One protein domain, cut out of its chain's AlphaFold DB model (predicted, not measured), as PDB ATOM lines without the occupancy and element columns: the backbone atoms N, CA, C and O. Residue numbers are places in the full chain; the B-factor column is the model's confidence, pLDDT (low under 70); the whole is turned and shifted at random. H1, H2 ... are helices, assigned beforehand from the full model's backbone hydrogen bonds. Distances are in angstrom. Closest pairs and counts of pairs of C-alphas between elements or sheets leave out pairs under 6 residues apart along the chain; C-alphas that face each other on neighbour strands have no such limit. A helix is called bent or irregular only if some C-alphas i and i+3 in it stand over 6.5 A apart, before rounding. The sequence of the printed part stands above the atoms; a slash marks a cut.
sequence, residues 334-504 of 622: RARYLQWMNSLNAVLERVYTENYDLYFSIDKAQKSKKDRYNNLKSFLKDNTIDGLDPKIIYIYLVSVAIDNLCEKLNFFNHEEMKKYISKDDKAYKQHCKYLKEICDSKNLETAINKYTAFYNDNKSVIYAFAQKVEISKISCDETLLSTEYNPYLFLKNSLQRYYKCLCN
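AT A GLANCE: This is residues 334 to 504 of the 622 residues of an uncharacterized protein of Ruminococcus flavefaciens (UniProt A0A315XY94). Two long helices, H4 and H9, lie side by side along an elongated, all-helix body; the pair H1 and H6 packs on H9 through H6, and H7a packs on the first part of H9. At one end the bent H7 folds over as H7b and crosses the first part of H4, which H3 also crosses, and at this same end residues 475 to 480, of which 478 to 480 belong to H8, stick out; at the other end H5 lies near H1 and H9. The printed part has 171 residues with nine named helices, H1 to H9 in order along the chain, and no named strand. It is compact, with a radius of gyration of the C-alphas of 17.8 A, and spans 54 by 32 by 30 A.

HOW THE PARTS SIT: H1, residues 334 to 353, touches H6, residues 426 to 439, at a shallow tilt of 27 degrees, the same way; their closest C-alphas, of Tyr 352 and Ile 438, are 6.3 A apart. H7, residues 443 to 468, was assigned as one helix by its hydrogen bonds but is bent: C-alphas 457 and 460 are 8.3 A apart, and its arms H7a, residues 443 to 457, and H7b, residues 460 to 468, are about perpendicular at 82 degrees. H2, residues 356 to 359, touches H7a, with the closest C-alphas, of Tyr 356 and Ala 447, 5.6 A apart. H4, residues 390 to 410, touches H3, residues 370 to 382, with its residues 390 to 394 alone, about perpendicular at 81 degrees; the closest C-alphas, of Lys 377 and Pro 390, are 6.1 A apart. H4 touches H9, residues 487 to 503, at a shallow tilt of 25 degrees, the same way, with the C-alphas of Cys 406 and Leu 491 closest at 5.2 A. H9 touches H7a with residues 487 to 492 alone, at a shallow tilt of 28 degrees, opposite ways; Ile 448 and Tyr 488 have the closest C-alphas, 5.3 A apart. H5, residues 414 to 418, is close to but not clearly touching H1, with the C-alphas of Tyr 337 and Met 417 closest at 6.6 A. H8, residues 478 to 481, touches no helix. Every O i to N i+4 pair is within hydrogen-bond range in H1, H3, H4, H5, H6, H7a, H7b and H9; H2 and H8 are too short for such a pair.

IN THESE COORDINATES: H1 begins at C-alpha 334 (-19.108, 29.790, 19.003) and is 28.4 A long; H4 is 30.4 A. H9, 24.0 A, ends at C-alpha 503 (-6.541, 42.517, 18.712).

THE WHOLE: The C-alphas of Gly 387 and Asp 424 are the two farthest apart, at 54.6 A. The printed part has no cut, and no link is long. Its mean pLDDT is 71.8; residues 362 to 387 and 466 to 485 are among those under 70.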
ATOM      1  N   ARG A 334     -19.207  28.622  19.886       76.12
ATOM      2  CA  ARG A 334     -19.108  29.790  19.003       76.12
ATOM      3  C   ARG A 334     -20.271  30.748  19.227       76.12
ATOM      4  O   ARG A 334     -20.060  31.930  19.484       76.12
ATOM      5  N   ALA A 335     -21.500  30.260  19.144       71.81
ATOM      6  CA  ALA A 335     -22.668  31.108  19.279       71.81
ATOM      7  C   ALA A 335     -22.845  31.660  20.714       71.81
ATOM      8  O   ALA A 335     -23.303  32.796  20.863       71.81
ATOM      9  N   ARG A 336     -22.372  30.951  21.755       70.50
ATOM     10  CA  ARG A 336     -22.281  31.492  23.131       70.50
ATOM     11  C   ARG A 336     -21.366  32.714  23.178       70.50
ATOM     12  O   ARG A 336     -21.757  33.759  23.694       70.50
ATOM     13  N   TYR A 337     -20.168  32.602  22.610       76.06
ATOM     14  CA  TYR A 337     -19.213  33.709  22.559       76.06
ATOM     15  C   TYR A 337     -19.699  34.872  21.675       76.06
ATOM     16  O   TYR A 337     -19.434  36.035  21.976       76.06
ATOM     17  N   LEU A 338     -20.481  34.606  20.627       75.69
ATOM     18  CA  LEU A 338     -21.128  35.667  19.846       75.69
ATOM     19  C   LEU A 338     -22.173  36.425  20.672       75.69
ATOM     20  O   LEU A 338     -22.195  37.657  20.675       75.69
ATOM     21  N   GLN A 339     -23.026  35.704  21.399       68.44
ATOM     22  CA  GLN A 339     -24.023  36.313  22.277       68.44
ATOM     23  C   GLN A 339     -23.367  37.107  23.412       68.44
ATOM     24  O   GLN A 339     -23.819  38.210  23.724       68.44
ATOM     25  N   TRP A 340     -22.285  36.574  23.980       73.88
ATOM     26  CA  TRP A 340     -21.423  37.248  24.948       73.88
ATOM     27  C   TRP A 340     -20.960  38.610  24.427       73.88
ATOM     28  O   TRP A 340     -21.213  39.630  25.067       73.88
ATOM     29  N   MET A 341     -20.392  38.648  23.216       77.94
ATOM     30  CA  MET A 341     -19.885  39.888  22.616       77.94
ATOM     31  C   MET A 341     -21.014  40.884  22.352       77.94
ATOM     32  O   MET A 341     -20.887  42.062  22.675       77.94
ATOM     33  N   ASN A 342     -22.147  40.419  21.818       70.94
ATOM     34  CA  ASN A 342     -23.314  41.273  21.565       70.94
ATOM     35  C   ASN A 342     -23.856  41.901  22.854       70.94
ATOM     36  O   ASN A 342     -24.250  43.066  22.884       70.94
ATOM     37  N   SER A 343     -23.844  41.129  23.930       68.25
ATOM     38  CA  SER A 343     -24.308  41.569  25.237       68.25
ATOM     39  C   SER A 343     -23.333  42.534  25.900       68.25
ATOM     40  O   SER A 343     -23.767  43.505  26.521       68.25
ATOM     41  N   LEU A 344     -22.026  42.314  25.713       76.31
ATOM     42  CA  LEU A 344     -20.995  43.271  26.103       76.31
ATOM     43  C   LEU A 344     -21.190  44.583  25.386       76.31
ATOM     44  O   LEU A 344     -21.261  45.617  26.040       76.31
ATOM     45  N   ASN A 345     -21.371  44.530  24.069       78.75
ATOM     46  CA  ASN A 345     -21.620  45.715  23.266       78.75
ATOM     47  C   ASN A 345     -22.822  46.494  23.795       78.75
ATOM     48  O   ASN A 345     -22.694  47.688  24.026       78.75
ATOM     49  N   ALA A 346     -23.941  45.825  24.088       71.00
ATOM     50  CA  ALA A 346     -25.136  46.481  24.618       71.00
ATOM     51  C   ALA A 346     -24.922  47.125  26.003       71.00
ATOM     52  O   ALA A 346     -25.485  48.183  26.293       71.00
ATOM     53  N   VAL A 347     -24.130  46.501  26.884       71.19
ATOM     54  CA  VAL A 347     -23.774  47.092  28.188       71.19
ATOM     55  C   VAL A 347     -22.854  48.290  27.990       71.19
ATOM     56  O   VAL A 347     -23.128  49.366  28.522       71.19
ATOM     57  N   LEU A 348     -21.803  48.123  27.195       76.38
ATOM     58  CA  LEU A 348     -20.835  49.175  26.937       76.38
ATOM     59  C   LEU A 348     -21.441  50.340  26.156       76.38
ATOM     60  O   LEU A 348     -21.042  51.466  26.393       76.38
ATOM     61  N   GLU A 349     -22.445  50.117  25.307       75.69
ATOM     62  CA  GLU A 349     -23.229  51.178  24.654       75.69
ATOM     63  C   GLU A 349     -23.954  52.053  25.650       75.69
ATOM     64  O   GLU A 349     -23.922  53.277  25.543       75.69
ATOM     65  N   ARG A 350     -24.557  51.446  26.669       73.38
ATOM     66  CA  ARG A 350     -25.218  52.210  27.726       73.38
ATOM     67  C   ARG A 350     -24.214  53.026  28.523       73.38
ATOM     68  O   ARG A 350     -24.481  54.188  28.778       73.38
ATOM     69  N   VAL A 351     -23.070  52.442  28.880       74.62
ATOM     70  CA  VAL A 351     -21.982  53.166  29.560       74.62
ATOM     71  C   VAL A 351     -21.462  54.302  28.671       74.62
ATOM     72  O   VAL A 351     -21.335  55.440  29.103       74.62
ATOM     73  N   TYR A 352     -21.222  54.018  27.396       77.81
ATOM     74  CA  TYR A 352     -20.668  54.959  26.433       77.81
ATOM     75  C   TYR A 352     -21.609  56.121  26.101       77.81
ATOM     76  O   TYR A 352     -21.124  57.223  25.870       77.81
ATOM     77  N   THR A 353     -22.927  55.911  26.085       76.94
ATOM     78  CA  THR A 353     -23.923  56.939  25.718       76.94
ATOM     79  C   THR A 353     -24.570  57.648  26.910       76.94
ATOM     80  O   THR A 353     -25.310  58.612  26.708       76.94
ATOM     81  N   GLU A 354     -24.322  57.206  28.148       79.75
ATOM     82  CA  GLU A 354     -24.920  57.822  29.339       79.75
ATOM     83  C   GLU A 354     -24.408  59.258  29.519       79.75
ATOM     84  O   GLU A 354     -23.217  59.551  29.384       79.75
ATOM     85  N   ASN A 355     -25.326  60.171  29.840       80.56
ATOM     86  CA  ASN A 355     -24.980  61.555  30.141       80.56
ATOM     87  C   ASN A 355     -24.596  61.649  31.621       80.56
ATOM     88  O   ASN A 355     -25.461  61.806  32.487       80.56
ATOM     89  N   TYR A 356     -23.301  61.536  31.914       82.81
ATOM     90  CA  TYR A 356     -22.805  61.491  33.290       82.81
ATOM     91  C   TYR A 356     -23.025  62.792  34.074       82.81
ATOM     92  O   TYR A 356     -23.253  62.734  35.282       82.81
ATOM     93  N   ASP A 357     -23.071  63.952  33.409       79.88
ATOM     94  CA  ASP A 357     -23.466  65.212  34.054       79.88
ATOM     95  C   ASP A 357     -24.887  65.131  34.620       79.88
ATOM     96  O   ASP A 357     -25.152  65.553  35.748       79.88
ATOM     97  N   LEU A 358     -25.807  64.560  33.842       78.12
ATOM     98  CA  LEU A 358     -27.195  64.385  34.243       78.12
ATOM     99  C   LEU A 358     -27.358  63.256  35.261       78.12
ATOM    100  O   LEU A 358     -28.124  63.392  36.215       78.12
ATOM    101  N   TYR A 359     -26.661  62.143  35.049       76.69
ATOM    102  CA  TYR A 359     -26.774  60.936  35.858       76.69
ATOM    103  C   TYR A 359     -26.350  61.172  37.312       76.69
ATOM    104  O   TYR A 359     -27.073  60.772  38.224       76.69
ATOM    105  N   PHE A 360     -25.241  61.888  37.526       79.31
ATOM    106  CA  PHE A 360     -24.786  62.268  38.867       79.31
ATOM    107  C   PHE A 360     -25.526  63.500  39.428       79.31
ATOM    108  O   PHE A 360     -25.380  63.818  40.606       79.31
ATOM    109  N   SER A 361     -26.387  64.159  38.638       70.94
ATOM    110  CA  SER A 361     -27.330  65.165  39.146       70.94
ATOM    111  C   SER A 361     -28.559  64.477  39.770       70.94
ATOM    112  O   SER A 361     -29.493  64.041  39.089       70.94
ATOM    113  N   ILE A 362     -28.547  64.371  41.100       62.84
ATOM    114  CA  ILE A 362     -29.486  63.620  41.960       62.84
ATOM    115  C   ILE A 362     -30.988  63.865  41.642       62.84
ATOM    116  O   ILE A 362     -31.835  62.998  41.885       62.84
ATOM    117  N   ASP A 363     -31.358  65.006  41.050       60.97
ATOM    118  CA  ASP A 363     -32.758  65.388  40.802       60.97
ATOM    119  C   ASP A 363     -33.317  65.040  39.413       60.97
ATOM    120  O   ASP A 363     -34.529  64.853  39.274       60.97
ATOM    121  N   LYS A 364     -32.485  64.892  38.372       52.50
ATOM    122  CA  LYS A 364     -32.987  64.637  37.002       52.50
ATOM    123  C   LYS A 364     -33.005  63.157  36.607       52.50
ATOM    124  O   LYS A 364     -33.823  62.772  35.768       52.50
ATOM    125  N   ALA A 365     -32.216  62.304  37.264       48.81
ATOM    126  CA  ALA A 365     -32.206  60.854  37.029       48.81
ATOM    127  C   ALA A 365     -33.533  60.144  37.407       48.81
ATOM    128  O   ALA A 365     -33.836  59.063  36.896       48.81
ATOM    129  N   GLN A 366     -34.368  60.753  38.261       47.84
ATOM    130  CA  GLN A 366     -35.608  60.141  38.766       47.84
ATOM    131  C   GLN A 366     -36.728  59.989  37.725       47.84
ATOM    132  O   GLN A 366     -37.514  59.044  37.818       47.84
ATOM    133  N   LYS A 367     -36.834  60.888  36.735       50.78
ATOM    134  CA  LYS A 367     -37.972  60.872  35.793       50.78
ATOM    135  C   LYS A 367     -37.956  59.673  34.839       50.78
ATOM    136  O   LYS A 367     -39.026  59.226  34.441       50.78
ATOM    137  N   SER A 368     -36.785  59.128  34.508       41.78
ATOM    138  CA  SER A 368     -36.645  58.014  33.557       41.78
ATOM    139  C   SER A 368     -36.565  56.627  34.212       41.78
ATOM    140  O   SER A 368     -36.703  55.624  33.516       41.78
ATOM    141  N   LYS A 369     -36.356  56.537  35.539       56.12
ATOM    142  CA  LYS A 369     -36.068  55.271  36.260       56.12
ATOM    143  C   LYS A 369     -36.956  55.046  37.512       56.12
ATOM    144  O   LYS A 369     -36.577  54.304  38.418       56.12
ATOM    145  N   LYS A 370     -38.155  55.652  37.557       56.03
ATOM    146  CA  LYS A 370     -39.074  55.720  38.722       56.03
ATOM    147  C   LYS A 370     -39.401  54.367  39.380       56.03
ATOM    148  O   LYS A 370     -39.358  54.265  40.603       56.03
ATOM    149  N   ASP A 371     -39.676  53.325  38.598       52.91
ATOM    150  CA  ASP A 371     -40.041  52.007  39.146       52.91
ATOM    151  C   ASP A 371     -38.861  51.306  39.833       52.91
ATOM    152  O   ASP A 371     -39.033  50.653  40.860       52.91
ATOM    153  N   ARG A 372     -37.638  51.504  39.322       55.38
ATOM    154  CA  ARG A 372     -36.409  50.940  39.907       55.38
ATOM    155  C   ARG A 372     -36.099  51.575  41.258       55.38
ATOM    156  O   ARG A 372     -35.728  50.884  42.199       55.38
ATOM    157  N   TYR A 373     -36.324  52.882  41.358       62.00
ATOM    158  CA  TYR A 373     -36.187  53.627  42.605       62.00
ATOM    159  C   TYR A 373     -37.204  53.178  43.661       62.00
ATOM    160  O   TYR A 373     -36.850  52.982  44.822       62.00
ATOM    161  N   ASN A 374     -38.462  52.970  43.261       62.06
ATOM    162  CA  ASN A 374     -39.500  52.490  44.172       62.06
ATOM    163  C   ASN A 374     -39.190  51.083  44.704       62.06
ATOM    164  O   ASN A 374     -39.383  50.844  45.892       62.06
ATOM    165  N   ASN A 375     -38.656  50.191  43.862       56.97
ATOM    166  CA  ASN A 375     -38.238  48.854  44.292       56.97
ATOM    167  C   ASN A 375     -37.079  48.911  45.296       56.97
ATOM    168  O   ASN A 375     -37.169  48.278  46.343       56.97
ATOM    169  N   LEU A 376     -36.037  49.713  45.032       64.56
ATOM    170  CA  LEU A 376     -34.932  49.895  45.980       64.56
ATOM    171  C   LEU A 376     -35.428  50.483  47.306       64.56
ATOM    172  O   LEU A 376     -35.032  50.033  48.374       64.56
ATOM    173  N   LYS A 377     -36.344  51.453  47.257       66.25
ATOM    174  CA  LYS A 377     -36.943  52.036  48.461       66.25
ATOM    175  C   LYS A 377     -37.734  51.004  49.273       66.25
ATOM    176  O   LYS A 377     -37.636  51.004  50.496       66.25
ATOM    177  N   SER A 378     -38.508  50.144  48.609       59.09
ATOM    178  CA  SER A 378     -39.189  49.020  49.260       59.09
ATOM    179  C   SER A 378     -38.188  48.055  49.887       59.09
ATOM    180  O   SER A 378     -38.334  47.738  51.056       59.09
ATOM    181  N   PHE A 379     -37.132  47.682  49.162       59.97
ATOM    182  CA  PHE A 379     -36.075  46.806  49.668       59.97
ATOM    183  C   PHE A 379     -35.393  47.368  50.922       59.97
ATOM    184  O   PHE A 379     -35.271  46.663  51.920       59.97
ATOM    185  N   LEU A 380     -34.974  48.638  50.893       62.78
ATOM    186  CA  LEU A 380     -34.316  49.284  52.033       62.78
ATOM    187  C   LEU A 380     -35.222  49.278  53.269       62.78
ATOM    188  O   LEU A 380     -34.773  48.937  54.361       62.78
ATOM    189  N   LYS A 381     -36.512  49.575  53.074       63.53
ATOM    190  CA  LYS A 381     -37.520  49.559  54.136       63.53
ATOM    191  C   LYS A 381     -37.765  48.149  54.685       63.53
ATOM    192  O   LYS A 381     -37.816  47.961  55.896       63.53
ATOM    193  N   ASP A 382     -37.925  47.167  53.802       53.91
ATOM    194  CA  ASP A 382     -38.221  45.778  54.172       53.91
ATOM    195  C   ASP A 382     -37.057  45.129  54.946       53.91
ATOM    196  O   ASP A 382     -37.281  44.214  55.736       53.91
ATOM    197  N   ASN A 383     -35.834  45.642  54.768       51.03
ATOM    198  CA  ASN A 383     -34.617  45.174  55.435       51.03
ATOM    199  C   ASN A 383     -34.153  46.076  56.592       51.03
ATOM    200  O   ASN A 383     -32.995  45.986  56.988       51.03
ATOM    201  N   THR A 384     -35.017  46.962  57.106       64.44
ATOM    202  CA  THR A 384     -34.716  47.902  58.213       64.44
ATOM    203  C   THR A 384     -33.495  48.812  57.979       64.44
ATOM    204  O   THR A 384     -32.917  49.382  58.910       64.44
ATOM    205  N   ILE A 385     -33.123  49.027  56.712       64.94
ATOM    206  CA  ILE A 385     -32.067  49.949  56.276       64.94
ATOM    207  C   ILE A 385     -32.693  51.337  56.079       64.94
ATOM    208  O   ILE A 385     -32.749  51.885  54.977       64.94
ATOM    209  N   ASP A 386     -33.193  51.914  57.168       64.19
ATOM    210  CA  ASP A 386     -33.872  53.208  57.135       64.19
ATOM    211  C   ASP A 386     -32.890  54.391  57.258       64.19
ATOM    212  O   ASP A 386     -31.768  54.259  57.767       64.19
ATOM    213  N   GLY A 387     -33.327  55.565  56.784       69.56
ATOM    214  CA  GLY A 387     -32.630  56.851  56.942       69.56
ATOM    215  C   GLY A 387     -31.536  57.167  55.915       69.56
ATOM    216  O   GLY A 387     -30.923  58.226  56.006       69.56
ATOM    217  N   LEU A 388     -31.292  56.289  54.938       77.94
ATOM    218  CA  LEU A 388     -30.322  56.516  53.858       77.94
ATOM    219  C   LEU A 388     -31.028  57.003  52.592       77.94
ATOM    220  O   LEU A 388     -32.129  56.543  52.288       77.94
ATOM    221  N   ASP A 389     -30.397  57.907  51.839       81.00
ATOM    222  CA  ASP A 389     -30.956  58.389  50.574       81.00
ATOM    223  C   ASP A 389     -30.879  57.278  49.507       81.00
ATOM    224  O   ASP A 389     -29.782  56.948  49.038       81.00
ATOM    225  N   PRO A 390     -32.018  56.714  49.054       73.00
ATOM    226  CA  PRO A 390     -32.007  55.637  48.072       73.00
ATOM    227  C   PRO A 390     -31.397  56.062  46.729       73.00
ATOM    228  O   PRO A 390     -30.997  55.199  45.949       73.00
ATOM    229  N   LYS A 391     -31.313  57.367  46.430       75.12
ATOM    230  CA  LYS A 391     -30.681  57.880  45.205       75.12
ATOM    231  C   LYS A 391     -29.168  57.689  45.250       75.12
ATOM    232  O   LYS A 391     -28.591  57.187  44.286       75.12
ATOM    233  N   ILE A 392     -28.556  58.048  46.378       79.69
ATOM    234  CA  ILE A 392     -27.124  57.850  46.626       79.69
ATOM    235  C   ILE A 392     -26.809  56.356  46.548       79.69
ATOM    236  O   ILE A 392     -25.910  55.944  45.816       79.69
ATOM    237  N   ILE A 393     -27.610  55.535  47.233       77.25
ATOM    238  CA  ILE A 393     -27.425  54.082  47.250       77.25
ATOM    239  C   ILE A 393     -27.574  53.480  45.851       77.25
ATOM    240  O   ILE A 393     -26.787  52.622  45.464       77.25
ATOM    241  N   TYR A 394     -28.527  53.959  45.052       75.19
ATOM    242  CA  TYR A 394     -28.689  53.509  43.672       75.19
ATOM    243  C   TYR A 394     -27.439  53.767  42.821       75.19
ATOM    244  O   TYR A 394     -26.962  52.856  42.148       75.19
ATOM    245  N   ILE A 395     -26.901  54.990  42.851       75.50
ATOM    246  CA  ILE A 395     -25.700  55.358  42.082       75.50
ATOM    247  C   ILE A 395     -24.477  54.564  42.567       75.50
ATOM    248  O   ILE A 395     -23.677  54.085  41.760       75.50
ATOM    249  N   TYR A 396     -24.358  54.352  43.878       77.19
ATOM    250  CA  TYR A 396     -23.305  53.516  44.446       77.19
ATOM    251  C   TYR A 396     -23.389  52.063  43.955       77.19
ATOM    252  O   TYR A 396     -22.406  51.530  43.450       77.19
ATOM    253  N   LEU A 397     -24.571  51.442  43.997       71.38
ATOM    254  CA  LEU A 397     -24.765  50.066  43.525       71.38
ATOM    255  C   LEU A 397     -24.501  49.915  42.014       71.38
ATOM    256  O   LEU A 397     -24.048  48.864  41.571       71.38
ATOM    257  N   VAL A 398     -24.737  50.967  41.220       71.75
ATOM    258  CA  VAL A 398     -24.335  51.012  39.797       71.75
ATOM    259  C   VAL A 398     -22.829  50.926  39.640       71.75
ATOM    260  O   VAL A 398     -22.333  50.267  38.733       71.75
ATOM    261  N   SER A 399     -22.114  51.571  40.544       74.12
ATOM    262  CA  SER A 399     -20.663  51.631  40.519       74.12
ATOM    263  C   SER A 399     -20.060  50.277  40.911       74.12
ATOM    264  O   SER A 399     -19.217  49.768  40.183       74.12
ATOM    265  N   VAL A 400     -20.631  49.604  41.921       69.62
ATOM    266  CA  VAL A 400     -20.309  48.200  42.257       69.62
ATOM    267  C   VAL A 400     -20.556  47.260  41.066       69.62
ATOM    268  O   VAL A 400     -19.773  46.352  40.795       69.62
ATOM    269  N   ALA A 401     -21.638  47.476  40.312       64.88
ATOM    270  CA  ALA A 401     -21.915  46.676  39.122       64.88
ATOM    271  C   ALA A 401     -20.863  46.877  38.011       64.88
ATOM    272  O   ALA A 401     -20.542  45.943  37.273       64.88
ATOM    273  N   ILE A 402     -20.322  48.089  37.885       71.12
ATOM    274  CA  ILE A 402     -19.227  48.380  36.956       71.12
ATOM    275  C   ILE A 402     -17.944  47.677  37.400       71.12
ATOM    276  O   ILE A 402     -17.282  47.079  36.557       71.12
ATOM    277  N   ASP A 403     -17.629  47.655  38.691       67.50
ATOM    278  CA  ASP A 403     -16.453  46.935  39.201       67.50
ATOM    279  C   ASP A 403     -16.510  45.440  38.904       67.50
ATOM    280  O   ASP A 403     -15.560  44.874  38.358       67.50
ATOM    281  N   ASN A 404     -17.671  44.823  39.133       62.91
ATOM    282  CA  ASN A 404     -17.896  43.427  38.768       62.91
ATOM    283  C   ASN A 404     -17.676  43.190  37.264       62.91
ATOM    284  O   ASN A 404     -17.113  42.169  36.873       62.91
ATOM    285  N   LEU A 405     -18.082  44.125  36.392       68.69
ATOM    286  CA  LEU A 405     -17.794  44.030  34.955       68.69
ATOM    287  C   LEU A 405     -16.282  44.066  34.683       68.69
ATOM    288  O   LEU A 405     -15.789  43.282  33.872       68.69
ATOM    289  N   CYS A 406     -15.545  44.946  35.357       70.31
ATOM    290  CA  CYS A 406     -14.101  45.093  35.182       70.31
ATOM    291  C   CYS A 406     -13.342  43.817  35.550       70.31
ATOM    292  O   CYS A 406     -12.460  43.388  34.803       70.31
ATOM    293  N   GLU A 407     -13.705  43.207  36.677       64.00
ATOM    294  CA  GLU A 407     -13.147  41.938  37.141       64.00
ATOM    295  C   GLU A 407     -13.381  40.833  36.099       64.00
ATOM    296  O   GLU A 407     -12.453  40.145  35.670       64.00
ATOM    297  N   LYS A 408     -14.614  40.726  35.594       63.47
ATOM    298  CA  LYS A 408     -14.996  39.710  34.603       63.47
ATOM    299  C   LYS A 408     -14.280  39.891  33.267       63.47
ATOM    300  O   LYS A 408     -13.897  38.899  32.652       63.47
ATOM    301  N   LEU A 409     -14.069  41.132  32.826       70.12
ATOM    302  CA  LEU A 409     -13.260  41.424  31.637       70.12
ATOM    303  C   LEU A 409     -11.798  41.007  31.834       70.12
ATOM    304  O   LEU A 409     -11.196  40.467  30.909       70.12
ATOM    305  N   ASN A 410     -11.243  41.220  33.030       65.06
ATOM    306  CA  ASN A 410      -9.853  40.882  33.341       65.06
ATOM    307  C   ASN A 410      -9.599  39.370  33.424       65.06
ATOM    308  O   ASN A 410      -8.508  38.930  33.065       65.06
ATOM    309  N   PHE A 411     -10.588  38.584  33.860       62.34
ATOM    310  CA  PHE A 411     -10.486  37.120  33.962       62.34
ATOM    311  C   PHE A 411     -11.093  36.365  32.771       62.34
ATOM    312  O   PHE A 411     -11.221  35.140  32.810       62.34
ATOM    313  N   PHE A 412     -11.486  37.056  31.699       68.00
ATOM    314  CA  PHE A 412     -12.076  36.390  30.543       68.00
ATOM    315  C   PHE A 412     -11.053  35.496  29.817       68.00
ATOM    316  O   PHE A 412      -9.985  35.950  29.404       68.00
ATOM    317  N   ASN A 413     -11.396  34.221  29.596       68.69
ATOM    318  CA  ASN A 413     -10.529  33.272  28.892       68.69
ATOM    319  C   ASN A 413     -10.585  33.482  27.365       68.69
ATOM    320  O   ASN A 413     -11.317  32.808  26.631       68.69
ATOM    321  N   HIS A 414      -9.793  34.442  26.888       75.12
ATOM    322  CA  HIS A 414      -9.678  34.793  25.472       75.12
ATOM    323  C   HIS A 414      -9.174  33.640  24.598       75.12
ATOM    324  O   HIS A 414      -9.590  33.526  23.445       75.12
ATOM    325  N   GLU A 415      -8.283  32.803  25.129       73.94
ATOM    326  CA  GLU A 415      -7.681  31.695  24.386       73.94
ATOM    327  C   GLU A 415      -8.707  30.600  24.100       73.94
ATOM    328  O   GLU A 415      -8.786  30.112  22.974       73.94
ATOM    329  N   GLU A 416      -9.570  30.282  25.067       73.19
ATOM    330  CA  GLU A 416     -10.695  29.376  24.830       73.19
ATOM    331  C   GLU A 416     -11.655  29.951  23.778       73.19
ATOM    332  O   GLU A 416     -12.039  29.240  22.855       73.19
ATOM    333  N   MET A 417     -11.986  31.247  23.839       78.75
ATOM    334  CA  MET A 417     -12.868  31.872  22.843       78.75
ATOM    335  C   MET A 417     -12.305  31.795  21.417       78.75
ATOM    336  O   MET A 417     -13.047  31.495  20.475       78.75
ATOM    337  N   LYS A 418     -11.000  32.047  21.245       79.44
ATOM    338  CA  LYS A 418     -10.322  32.013  19.937       79.44
ATOM    339  C   LYS A 418     -10.376  30.630  19.273       79.44
ATOM    340  O   LYS A 418     -10.301  30.564  18.049       79.44
ATOM    341  N   LYS A 419     -10.584  29.544  20.033       81.50
ATOM    342  CA  LYS A 419     -10.820  28.194  19.476       81.50
ATOM    343  C   LYS A 419     -12.135  28.091  18.695       81.50
ATOM    344  O   LYS A 419     -12.270  27.201  17.862       81.50
ATOM    345  N   TYR A 420     -13.099  28.979  18.959       82.19
ATOM    346  CA  TYR A 420     -14.455  28.907  18.400       82.19
ATOM    347  C   TYR A 420     -14.834  30.104  17.523       82.19
ATOM    348  O   TYR A 420     -15.693  29.970  16.652       82.19
ATOM    349  N   ILE A 421     -14.216  31.273  17.731       82.88
ATOM    350  CA  ILE A 421     -14.441  32.475  16.918       82.88
ATOM    351  C   ILE A 421     -13.121  32.927  16.296       82.88
ATOM    352  O   ILE A 421     -12.217  33.387  16.992       82.88
ATOM    353  N   SER A 422     -13.039  32.841  14.965       81.62
ATOM    354  CA  SER A 422     -11.902  33.361  14.201       81.62
ATOM    355  C   SER A 422     -11.847  34.889  14.249       81.62
ATOM    356  O   SER A 422     -12.882  35.560  14.235       81.62
ATOM    357  N   LYS A 423     -10.631  35.449  14.189       80.88
ATOM    358  CA  LYS A 423     -10.405  36.895  14.021       80.88
ATOM    359  C   LYS A 423     -11.045  37.457  12.753       80.88
ATOM    360  O   LYS A 423     -11.317  38.655  12.680       80.88
ATOM    361  N   ASP A 424     -11.295  36.603  11.763       82.25
ATOM    362  CA  ASP A 424     -11.950  36.998  10.523       82.25
ATOM    363  C   ASP A 424     -13.472  37.072  10.597       82.25
ATOM    364  O   ASP A 424     -14.087  37.643   9.690       82.25
ATOM    365  N   ASP A 425     -14.071  36.566  11.678       86.56
ATOM    366  CA  ASP A 425     -15.510  36.615  11.890       86.56
ATOM    367  C   ASP A 425     -16.004  38.072  11.923       86.56
ATOM    368  O   ASP A 425     -15.447  38.946  12.593       86.56
ATOM    369  N   LYS A 426     -17.078  38.351  11.176       87.69
ATOM    370  CA  LYS A 426     -17.659  39.693  11.064       87.69
ATOM    371  C   LYS A 426     -18.053  40.253  12.431       87.69
ATOM    372  O   LYS A 426     -17.812  41.432  12.690       87.69
ATOM    373  N   ALA A 427     -18.646  39.426  13.291       83.94
ATOM    374  CA  ALA A 427     -19.073  39.850  14.619       83.94
ATOM    375  C   ALA A 427     -17.868  40.165  15.514       83.94
ATOM    376  O   ALA A 427     -17.894  41.153  16.244       83.94
ATOM    377  N   TYR A 428     -16.789  39.389  15.389       87.19
ATOM    378  CA  TYR A 428     -15.530  39.635  16.091       87.19
ATOM    379  C   TYR A 428     -14.901  40.971  15.675       87.19
ATOM    380  O   TYR A 428     -14.612  41.820  16.518       87.19
ATOM    381  N   LYS A 429     -14.764  41.212  14.364       87.69
ATOM    382  CA  LYS A 429     -14.240  42.481  13.824       87.69
ATOM    383  C   LYS A 429     -15.077  43.679  14.272       87.69
ATOM    384  O   LYS A 429     -14.523  44.710  14.658       87.69
ATOM    385  N   GLN A 430     -16.403  43.541  14.246       87.75
ATOM    386  CA  GLN A 430     -17.320  44.583  14.699       87.75
ATOM    387  C   GLN A 430     -17.173  44.856  16.200       87.75
ATOM    388  O   GLN A 430     -17.131  46.018  16.598       87.75
ATOM    389  N   HIS A 431     -17.035  43.811  17.017       89.19
ATOM    390  CA  HIS A 431     -16.803  43.937  18.453       89.19
ATOM    391  C   HIS A 431     -15.487  44.663  18.761       89.19
ATOM    392  O   HIS A 431     -15.486  45.634  19.515       89.19
ATOM    393  N   CYS A 432     -14.383  44.275  18.116       87.88
ATOM    394  CA  CYS A 432     -13.093  44.948  18.282       87.88
ATOM    395  C   CYS A 432     -13.149  46.424  17.871       87.88
ATOM    396  O   CYS A 432     -12.628  47.281  18.582       87.88
ATOM    397  N   LYS A 433     -13.805  46.743  16.745       86.19
ATOM    398  CA  LYS A 433     -13.998  48.136  16.317       86.19
ATOM    399  C   LYS A 433     -14.751  48.941  17.380       86.19
ATOM    400  O   LYS A 433     -14.319  50.030  17.740       86.19
ATOM    401  N   TYR A 434     -15.832  48.373  17.899       86.62
ATOM    402  CA  TYR A 434     -16.674  49.013  18.900       86.62
ATOM    403  C   TYR A 434     -15.938  49.266  20.226       86.62
ATOM    404  O   TYR A 434     -15.993  50.361  20.779       86.62
ATOM    405  N   LEU A 435     -15.168  48.286  20.707       87.19
ATOM    406  CA  LEU A 435     -14.328  48.447  21.899       87.19
ATOM    407  C   LEU A 435     -13.304  49.567  21.746       87.19
ATOM    408  O   LEU A 435     -13.083  50.318  22.696       87.19
ATOM    409  N   LYS A 436     -12.698  49.689  20.560       84.75
ATOM    410  CA  LYS A 436     -11.754  50.768  20.265       84.75
ATOM    411  C   LYS A 436     -12.426  52.136  20.396       84.75
ATOM    412  O   LYS A 436     -11.917  52.994  21.104       84.75
ATOM    413  N   GLU A 437     -13.601  52.304  19.787       84.88
ATOM    414  CA  GLU A 437     -14.386  53.549  19.859       84.88
ATOM    415  C   GLU A 437     -14.736  53.936  21.307       84.88
ATOM    416  O   GLU A 437     -14.710  55.116  21.662       84.88
ATOM    417  N   ILE A 438     -15.015  52.952  22.165       83.00
ATOM    418  CA  ILE A 438     -15.278  53.187  23.590       83.00
ATOM    419  C   ILE A 438     -14.003  53.565  24.348       83.00
ATOM    420  O   ILE A 438     -14.043  54.488  25.161       83.00
ATOM    421  N   CYS A 439     -12.883  52.883  24.090       79.94
ATOM    422  CA  CYS A 439     -11.599  53.176  24.738       79.94
ATOM    423  C   CYS A 439     -11.092  54.588  24.410       79.94
ATOM    424  O   CYS A 439     -10.509  55.239  25.277       79.94
ATOM    425  N   ASP A 440     -11.351  55.058  23.188       79.50
ATOM    426  CA  ASP A 440     -10.954  56.383  22.699       79.50
ATOM    427  C   ASP A 440     -11.940  57.496  23.130       79.50
ATOM    428  O   ASP A 440     -11.718  58.683  22.875       79.50
ATOM    429  N   SER A 441     -13.044  57.137  23.792       79.50
ATOM    430  CA  SER A 441     -14.091  58.071  24.209       79.50
ATOM    431  C   SER A 441     -13.685  58.948  25.389       79.50
ATOM    432  O   SER A 441     -13.251  58.459  26.432       79.50
ATOM    433  N   LYS A 442     -13.999  60.246  25.302       83.31
ATOM    434  CA  LYS A 442     -13.927  61.168  26.451       83.31
ATOM    435  C   LYS A 442     -15.055  60.960  27.467       83.31
ATOM    436  O   LYS A 442     -14.980  61.496  28.568       83.31
ATOM    437  N   ASN A 443     -16.102  60.190  27.143       83.06
ATOM    438  CA  ASN A 443     -17.252  60.063  28.043       83.06
ATOM    439  C   ASN A 443     -16.897  59.343  29.359       83.06
ATOM    440  O   ASN A 443     -17.383  59.721  30.423       83.06
ATOM    441  N   LEU A 444     -15.982  58.366  29.310       82.31
ATOM    442  CA  LEU A 444     -15.465  57.707  30.514       82.31
ATOM    443  C   LEU A 444     -14.644  58.662  31.394       82.31
ATOM    444  O   LEU A 444     -14.681  58.534  32.611       82.31
ATOM    445  N   GLU A 445     -13.955  59.652  30.819       84.94
ATOM    446  CA  GLU A 445     -13.226  60.671  31.593       84.94
ATOM    447  C   GLU A 445     -14.189  61.578  32.361       84.94
ATOM    448  O   GLU A 445     -13.974  61.859  33.543       84.94
ATOM    449  N   THR A 446     -15.303  61.966  31.735       87.88
ATOM    450  CA  THR A 446     -16.395  62.662  32.429       87.88
ATOM    451  C   THR A 446     -16.956  61.804  33.563       87.88
ATOM    452  O   THR A 446     -17.132  62.306  34.673       87.88
ATOM    453  N   ALA A 447     -17.194  60.511  33.323       86.50
ATOM    454  CA  ALA A 447     -17.694  59.587  34.342       86.50
ATOM    455  C   ALA A 447     -16.749  59.478  35.550       86.50
ATOM    456  O   ALA A 447     -17.209  59.584  36.687       86.50
ATOM    457  N   ILE A 448     -15.440  59.342  35.302       87.88
ATOM    458  CA  ILE A 448     -14.392  59.294  36.333       87.88
ATOM    459  C   ILE A 448     -14.480  60.537  37.222       87.88
ATOM    460  O   ILE A 448     -14.660  60.411  38.433       87.88
ATOM    461  N   ASN A 449     -14.439  61.728  36.618       86.44
ATOM    462  CA  ASN A 449     -14.448  62.991  37.356       86.44
ATOM    463  C   ASN A 449     -15.732  63.175  38.180       86.44
ATOM    464  O   ASN A 449     -15.683  63.612  39.331       86.44
ATOM    465  N   LYS A 450     -16.891  62.828  37.605       89.69
ATOM    466  CA  LYS A 450     -18.189  62.979  38.276       89.69
ATOM    467  C   LYS A 450     -18.397  61.964  39.389       89.69
ATOM    468  O   LYS A 450     -18.938  62.336  40.427       89.69
ATOM    469  N   TYR A 451     -17.943  60.726  39.203       88.69
ATOM    470  CA  TYR A 451     -17.999  59.720  40.254       88.69
ATOM    471  C   TYR A 451     -17.128  60.111  41.447       88.69
ATOM    472  O   TYR A 451     -17.601  60.020  42.573       88.69
ATOM    473  N   THR A 452     -15.900  60.593  41.222       86.19
ATOM    474  CA  THR A 452     -15.016  61.022  42.318       86.19
ATOM    475  C   THR A 452     -15.668  62.121  43.159       86.19
ATOM    476  O   THR A 452     -15.687  62.027  44.385       86.19
ATOM    477  N   ALA A 453     -16.268  63.130  42.514       86.81
ATOM    478  CA  ALA A 453     -17.017  64.175  43.216       86.81
ATOM    479  C   ALA A 453     -18.216  63.594  43.987       86.81
ATOM    480  O   ALA A 453     -18.341  63.805  45.191       86.81
ATOM    481  N   PHE A 454     -19.045  62.784  43.320       89.25
ATOM    482  CA  PHE A 454     -20.196  62.124  43.937       89.25
ATOM    483  C   PHE A 454     -19.807  61.274  45.157       89.25
ATOM    484  O   PHE A 454     -20.464  61.359  46.191       89.25
ATOM    485  N   TYR A 455     -18.761  60.455  45.058       86.25
ATOM    486  CA  TYR A 455     -18.331  59.580  46.146       86.25
ATOM    487  C   TYR A 455     -17.850  60.392  47.350       86.25
ATOM    488  O   TYR A 455     -18.257  60.105  48.475       86.25
ATOM    489  N   ASN A 456     -17.050  61.435  47.115       85.12
ATOM    490  CA  ASN A 456     -16.560  62.312  48.178       85.12
ATOM    491  C   ASN A 456     -17.706  63.021  48.910       85.12
ATOM    492  O   ASN A 456     -17.738  63.009  50.141       85.12
ATOM    493  N   ASP A 457     -18.684  63.550  48.169       88.25
ATOM    494  CA  ASP A 457     -19.836  64.261  48.739       88.25
ATOM    495  C   ASP A 457     -20.775  63.333  49.529       88.25
ATOM    496  O   ASP A 457     -21.461  63.769  50.454       88.25
ATOM    497  N   ASN A 458     -20.812  62.042  49.184       86.94
ATOM    498  CA  ASN A 458     -21.797  61.089  49.706       86.94
ATOM    499  C   ASN A 458     -21.183  59.929  50.503       86.94
ATOM    500  O   ASN A 458     -21.871  58.950  50.818       86.94
ATOM    501  N   LYS A 459     -19.899  60.049  50.859       84.81
ATOM    502  CA  LYS A 459     -19.101  59.006  51.511       84.81
ATOM    503  C   LYS A 459     -19.822  58.429  52.733       84.81
ATOM    504  O   LYS A 459     -20.097  57.238  52.792       84.81
ATOM    505  N   SER A 460     -20.234  59.272  53.675       82.81
ATOM    506  CA  SER A 460     -20.882  58.837  54.924       82.81
ATOM    507  C   SER A 460     -22.126  57.961  54.711       82.81
ATOM    508  O   SER A 460     -22.294  56.956  55.402       82.81
ATOM    509  N   VAL A 461     -22.968  58.292  53.729       83.62
ATOM    510  CA  VAL A 461     -24.188  57.535  53.395       83.62
ATOM    511  C   VAL A 461     -23.840  56.174  52.792       83.62
ATOM    512  O   VAL A 461     -24.451  55.166  53.153       83.62
ATOM    513  N   ILE A 462     -22.839  56.132  51.909       80.94
ATOM    514  CA  ILE A 462     -22.351  54.899  51.278       80.94
ATOM    515  C   ILE A 462     -21.765  53.950  52.329       80.94
ATOM    516  O   ILE A 462     -22.126  52.774  52.358       80.94
ATOM    517  N   TYR A 463     -20.922  54.455  53.233       77.31
ATOM    518  CA  TYR A 463     -20.350  53.647  54.314       77.31
ATOM    519  C   TYR A 463     -21.430  53.121  55.262       77.31
ATOM    520  O   TYR A 463     -21.416  51.941  55.606       77.31
ATOM    521  N   ALA A 464     -22.400  53.957  55.644       75.38
ATOM    522  CA  ALA A 464     -23.507  53.530  56.494       75.38
ATOM    523  C   ALA A 464     -24.360  52.432  55.833       75.38
ATOM    524  O   ALA A 464     -24.825  51.517  56.512       75.38
ATOM    525  N   PHE A 465     -24.552  52.492  54.512       74.19
ATOM    526  CA  PHE A 465     -25.208  51.422  53.760       74.19
ATOM    527  C   PHE A 465     -24.374  50.140  53.739       74.19
ATOM    528  O   PHE A 465     -24.887  49.080  54.089       74.19
ATOM    529  N   ALA A 466     -23.093  50.239  53.382       68.81
ATOM    530  CA  ALA A 466     -22.185  49.098  53.291       68.81
ATOM    531  C   ALA A 466     -21.959  48.392  54.640       68.81
ATOM    532  O   ALA A 466     -21.677  47.203  54.663       68.81
ATOM    533  N   GLN A 467     -22.102  49.091  55.771       68.19
ATOM    534  CA  GLN A 467     -22.064  48.473  57.103       68.19
ATOM    535  C   GLN A 467     -23.355  47.724  57.458       68.19
ATOM    536  O   GLN A 467     -23.309  46.721  58.166       68.19
ATOM    537  N   LYS A 468     -24.514  48.218  57.000       63.78
ATOM    538  CA  LYS A 468     -25.830  47.606  57.266       63.78
ATOM    539  C   LYS A 468     -26.119  46.407  56.366       63.78
ATOM    540  O   LYS A 468     -26.931  45.556  56.718       63.78
ATOM    541  N   VAL A 469     -25.493  46.367  55.197       56.06
ATOM    542  CA  VAL A 469     -25.659  45.324  54.190       56.06
ATOM    543  C   VAL A 469     -24.348  44.571  54.118       56.06
ATOM    544  O   VAL A 469     -23.352  45.137  53.685       56.06
ATOM    545  N   GLU A 470     -24.333  43.302  54.518       46.75
ATOM    546  CA  GLU A 470     -23.168  42.442  54.314       46.75
ATOM    547  C   GLU A 470     -23.081  42.125  52.816       46.75
ATOM    548  O   GLU A 470     -23.482  41.064  52.353       46.75
ATOM    549  N   ILE A 471     -22.639  43.096  52.012       45.78
ATOM    550  CA  ILE A 471     -22.394  42.884  50.591       45.78
ATOM    551  C   ILE A 471     -21.360  41.771  50.531       45.78
ATOM    552  O   ILE A 471     -20.222  41.994  50.940       45.78
ATOM    553  N   SER A 472     -21.796  40.569  50.118       36.50
ATOM    554  CA  SER A 472     -20.968  39.372  49.983       36.50
ATOM    555  C   SER A 472     -19.630  39.796  49.422       36.50
ATOM    556  O   SER A 472     -19.553  40.197  48.261       36.50
ATOM    557  N   LYS A 473     -18.623  39.771  50.296       35.44
ATOM    558  CA  LYS A 473     -17.242  40.106  50.000       35.44
ATOM    559  C   LYS A 473     -16.784  39.221  48.842       35.44
ATOM    560  O   LYS A 473     -16.279  38.125  49.069       35.44
ATOM    561  N   ILE A 474     -16.926  39.696  47.609       32.78
ATOM    562  CA  ILE A 474     -15.908  39.458  46.593       32.78
ATOM    563  C   ILE A 474     -14.745  40.289  47.109       32.78
ATOM    564  O   ILE A 474     -14.767  41.496  46.920       32.78
ATOM    565  N   SER A 475     -13.901  39.681  47.952       30.52
ATOM    566  CA  SER A 475     -12.653  40.248  48.480       30.52
ATOM    567  C   SER A 475     -12.585  41.781  48.408       30.52
ATOM    568  O   SER A 475     -11.833  42.333  47.607       30.52
ATOM    569  N   CYS A 476     -13.407  42.486  49.195       32.25
ATOM    570  CA  CYS A 476     -13.168  43.905  49.420       32.25
ATOM    571  C   CYS A 476     -11.883  43.971  50.242       32.25
ATOM    572  O   CYS A 476     -11.939  43.945  51.473       32.25
ATOM    573  N   ASP A 477     -10.739  43.976  49.560       35.84
ATOM    574  CA  ASP A 477      -9.518  44.533  50.112       35.84
ATOM    575  C   ASP A 477      -9.862  45.926  50.656       35.84
ATOM    576  O   ASP A 477     -10.679  46.671  50.100       35.84
ATOM    577  N   GLU A 478      -9.214  46.295  51.752       34.06
ATOM    578  CA  GLU A 478      -9.327  47.616  52.374       34.06
ATOM    579  C   GLU A 478      -8.955  48.766  51.403       34.06
ATOM    580  O   GLU A 478      -9.223  49.934  51.685       34.06
ATOM    581  N   THR A 479      -8.448  48.449  50.206       37.66
ATOM    582  CA  THR A 479      -8.212  49.362  49.077       37.66
ATOM    583  C   THR A 479      -9.481  49.997  48.499       37.66
ATOM    584  O   THR A 479      -9.407  51.129  48.022       37.66
ATOM    585  N   LEU A 480     -10.659  49.369  48.607       39.09
ATOM    586  CA  LEU A 480     -11.947  49.968  48.193       39.09
ATOM    587  C   LEU A 480     -12.378  51.153  49.079       39.09
ATOM    588  O   LEU A 480     -13.271  51.920  48.719       39.09
ATOM    589  N   LEU A 481     -11.738  51.306  50.241       38.38
ATOM    590  CA  LEU A 481     -11.924  52.431  51.156       38.38
ATOM    591  C   LEU A 481     -10.798  53.473  51.032       38.38
ATOM    592  O   LEU A 481     -10.836  54.492  51.735       38.38
ATOM    593  N   SER A 482      -9.820  53.237  50.147       42.41
ATOM    594  CA  SER A 482      -8.787  54.215  49.809       42.41
ATOM    595  C   SER A 482      -9.393  55.358  48.992       42.41
ATOM    596  O   SER A 482     -10.317  55.179  48.200       42.41
ATOM    597  N   THR A 483      -8.865  56.563  49.172       43.56
ATOM    598  CA  THR A 483      -9.278  57.780  48.456       43.56
ATOM    599  C   THR A 483      -8.991  57.754  46.947       43.56
ATOM    600  O   THR A 483      -9.298  58.728  46.264       43.56
ATOM    601  N   GLU A 484      -8.425  56.663  46.421       50.72
ATOM    602  CA  GLU A 484      -7.933  56.545  45.043       50.72
ATOM    603  C   GLU A 484      -8.746  55.576  44.166       50.72
ATOM    604  O   GLU A 484      -8.551  55.532  42.950       50.72
ATOM    605  N   TYR A 485      -9.691  54.819  44.736       65.62
ATOM    606  CA  TYR A 485     -10.464  53.835  43.975       65.62
ATOM    607  C   TYR A 485     -11.596  54.475  43.153       65.62
ATOM    608  O   TYR A 485     -12.494  55.119  43.699       65.62
ATOM    609  N   ASN A 486     -11.589  54.268  41.827       80.19
ATOM    610  CA  ASN A 486     -12.644  54.734  40.921       80.19
ATOM    611  C   ASN A 486     -13.073  53.628  39.919       80.19
ATOM    612  O   ASN A 486     -12.277  53.254  39.051       80.19
ATOM    613  N   PRO A 487     -14.339  53.165  39.960       79.31
ATOM    614  CA  PRO A 487     -14.866  52.077  39.131       79.31
ATOM    615  C   PRO A 487     -14.800  52.369  37.633       79.31
ATOM    616  O   PRO A 487     -14.562  51.487  36.811       79.31
ATOM    617  N   TYR A 488     -14.983  53.632  37.246       85.50
ATOM    618  CA  TYR A 488     -14.953  54.043  35.843       85.50
ATOM    619  C   TYR A 488     -13.520  54.135  35.307       85.50
ATOM    620  O   TYR A 488     -13.287  53.872  34.125       85.50
ATOM    621  N   LEU A 489     -12.551  54.456  36.172       85.25
ATOM    622  CA  LEU A 489     -11.130  54.390  35.831       85.25
ATOM    623  C   LEU A 489     -10.698  52.934  35.661       85.25
ATOM    624  O   LEU A 489     -10.038  52.596  34.676       85.25
ATOM    625  N   PHE A 490     -11.128  52.064  36.575       82.62
ATOM    626  CA  PHE A 490     -10.863  50.636  36.477       82.62
ATOM    627  C   PHE A 490     -11.489  50.035  35.213       82.62
ATOM    628  O   PHE A 490     -10.808  49.322  34.479       82.62
ATOM    629  N   LEU A 491     -12.717  50.434  34.864       83.81
ATOM    630  CA  LEU A 491     -13.368  50.032  33.616       83.81
ATOM    631  C   LEU A 491     -12.577  50.453  32.381       83.81
ATOM    632  O   LEU A 491     -12.386  49.634  31.480       83.81
ATOM    633  N   LYS A 492     -12.091  51.701  32.332       85.44
ATOM    634  CA  LYS A 492     -11.253  52.187  31.224       85.44
ATOM    635  C   LYS A 492     -10.018  51.296  31.048       85.44
ATOM    636  O   LYS A 492      -9.736  50.858  29.933       85.44
ATOM    637  N   ASN A 493      -9.339  50.963  32.143       83.06
ATOM    638  CA  ASN A 493      -8.147  50.114  32.126       83.06
ATOM    639  C   ASN A 493      -8.468  48.663  31.721       83.06
ATOM    640  O   ASN A 493      -7.790  48.101  30.855       83.06
ATOM    641  N   SER A 494      -9.526  48.068  32.281       82.31
ATOM    642  CA  SER A 494      -9.979  46.714  31.932       82.31
ATOM    643  C   SER A 494     -10.388  46.605  30.465       82.31
ATOM    644  O   SER A 494     -10.043  45.625  29.808       82.31
ATOM    645  N   LEU A 495     -11.066  47.614  29.910       85.62
ATOM    646  CA  LEU A 495     -11.438  47.644  28.492       85.62
ATOM    647  C   LEU A 495     -10.218  47.734  27.578       85.62
ATOM    648  O   LEU A 495     -10.147  47.004  26.591       85.62
ATOM    649  N   GLN A 496      -9.238  48.573  27.921       84.00
ATOM    650  CA  GLN A 496      -7.984  48.658  27.170       84.00
ATOM    651  C   GLN A 496      -7.227  47.327  27.186       84.00
ATOM    652  O   GLN A 496      -6.728  46.888  26.145       84.00
ATOM    653  N   ARG A 497      -7.166  46.658  28.343       81.19
ATOM    654  CA  ARG A 497      -6.555  45.330  28.475       81.19
ATOM    655  C   ARG A 497      -7.300  44.295  27.634       81.19
ATOM    656  O   ARG A 497      -6.684  43.613  26.818       81.19
ATOM    657  N   TYR A 498      -8.619  44.234  27.786       84.00
ATOM    658  CA  TYR A 498      -9.492  43.332  27.044       84.00
ATOM    659  C   TYR A 498      -9.337  43.514  25.522       84.00
ATOM    660  O   TYR A 498      -9.139  42.545  24.786       84.00
ATOM    661  N   TYR A 499      -9.330  44.765  25.048       86.12
ATOM    662  CA  TYR A 499      -9.124  45.115  23.642       86.12
ATOM    663  C   TYR A 499      -7.759  44.655  23.111       86.12
ATOM    664  O   TYR A 499      -7.695  44.050  22.034       86.12
ATOM    665  N   LYS A 500      -6.675  44.881  23.871       82.44
ATOM    666  CA  LYS A 500      -5.322  44.413  23.515       82.44
ATOM    667  C   LYS A 500      -5.272  42.887  23.367       82.44
ATOM    668  O   LYS A 500      -4.762  42.399  22.358       82.44
ATOM    669  N   CYS A 501      -5.860  42.146  24.311       80.38
ATOM    670  CA  CYS A 501      -5.910  40.676  24.289       80.38
ATOM    671  C   CYS A 501      -6.649  40.108  23.063       80.38
ATOM    672  O   CYS A 501      -6.304  39.030  22.563       80.38
ATOM    673  N   LEU A 502      -7.668  40.819  22.572       79.88
ATOM    674  CA  LEU A 502      -8.374  40.447  21.348       79.88
ATOM    675  C   LEU A 502      -7.561  40.783  20.088       79.88
ATOM    676  O   LEU A 502      -7.364  39.932  19.217       79.88
ATOM    677  N   CYS A 503      -7.072  42.016  19.978       73.81
ATOM    678  CA  CYS A 503      -6.541  42.517  18.712       73.81
ATOM    679  C   CYS A 503      -5.116  42.044  18.399       73.81
ATOM    680  O   CYS A 503      -4.812  41.820  17.227       73.81
ATOM    681  N   ASN A 504      -4.263  41.803  19.398       64.44
ATOM    682  CA  ASN A 504      -2.881  41.394  19.138       64.44
ATOM    683  C   ASN A 504      -2.799  39.950  18.592       64.44
ATOM    684  O   ASN A 504      -3.377  39.005  19.138       64.44
TER     685      ASN A 504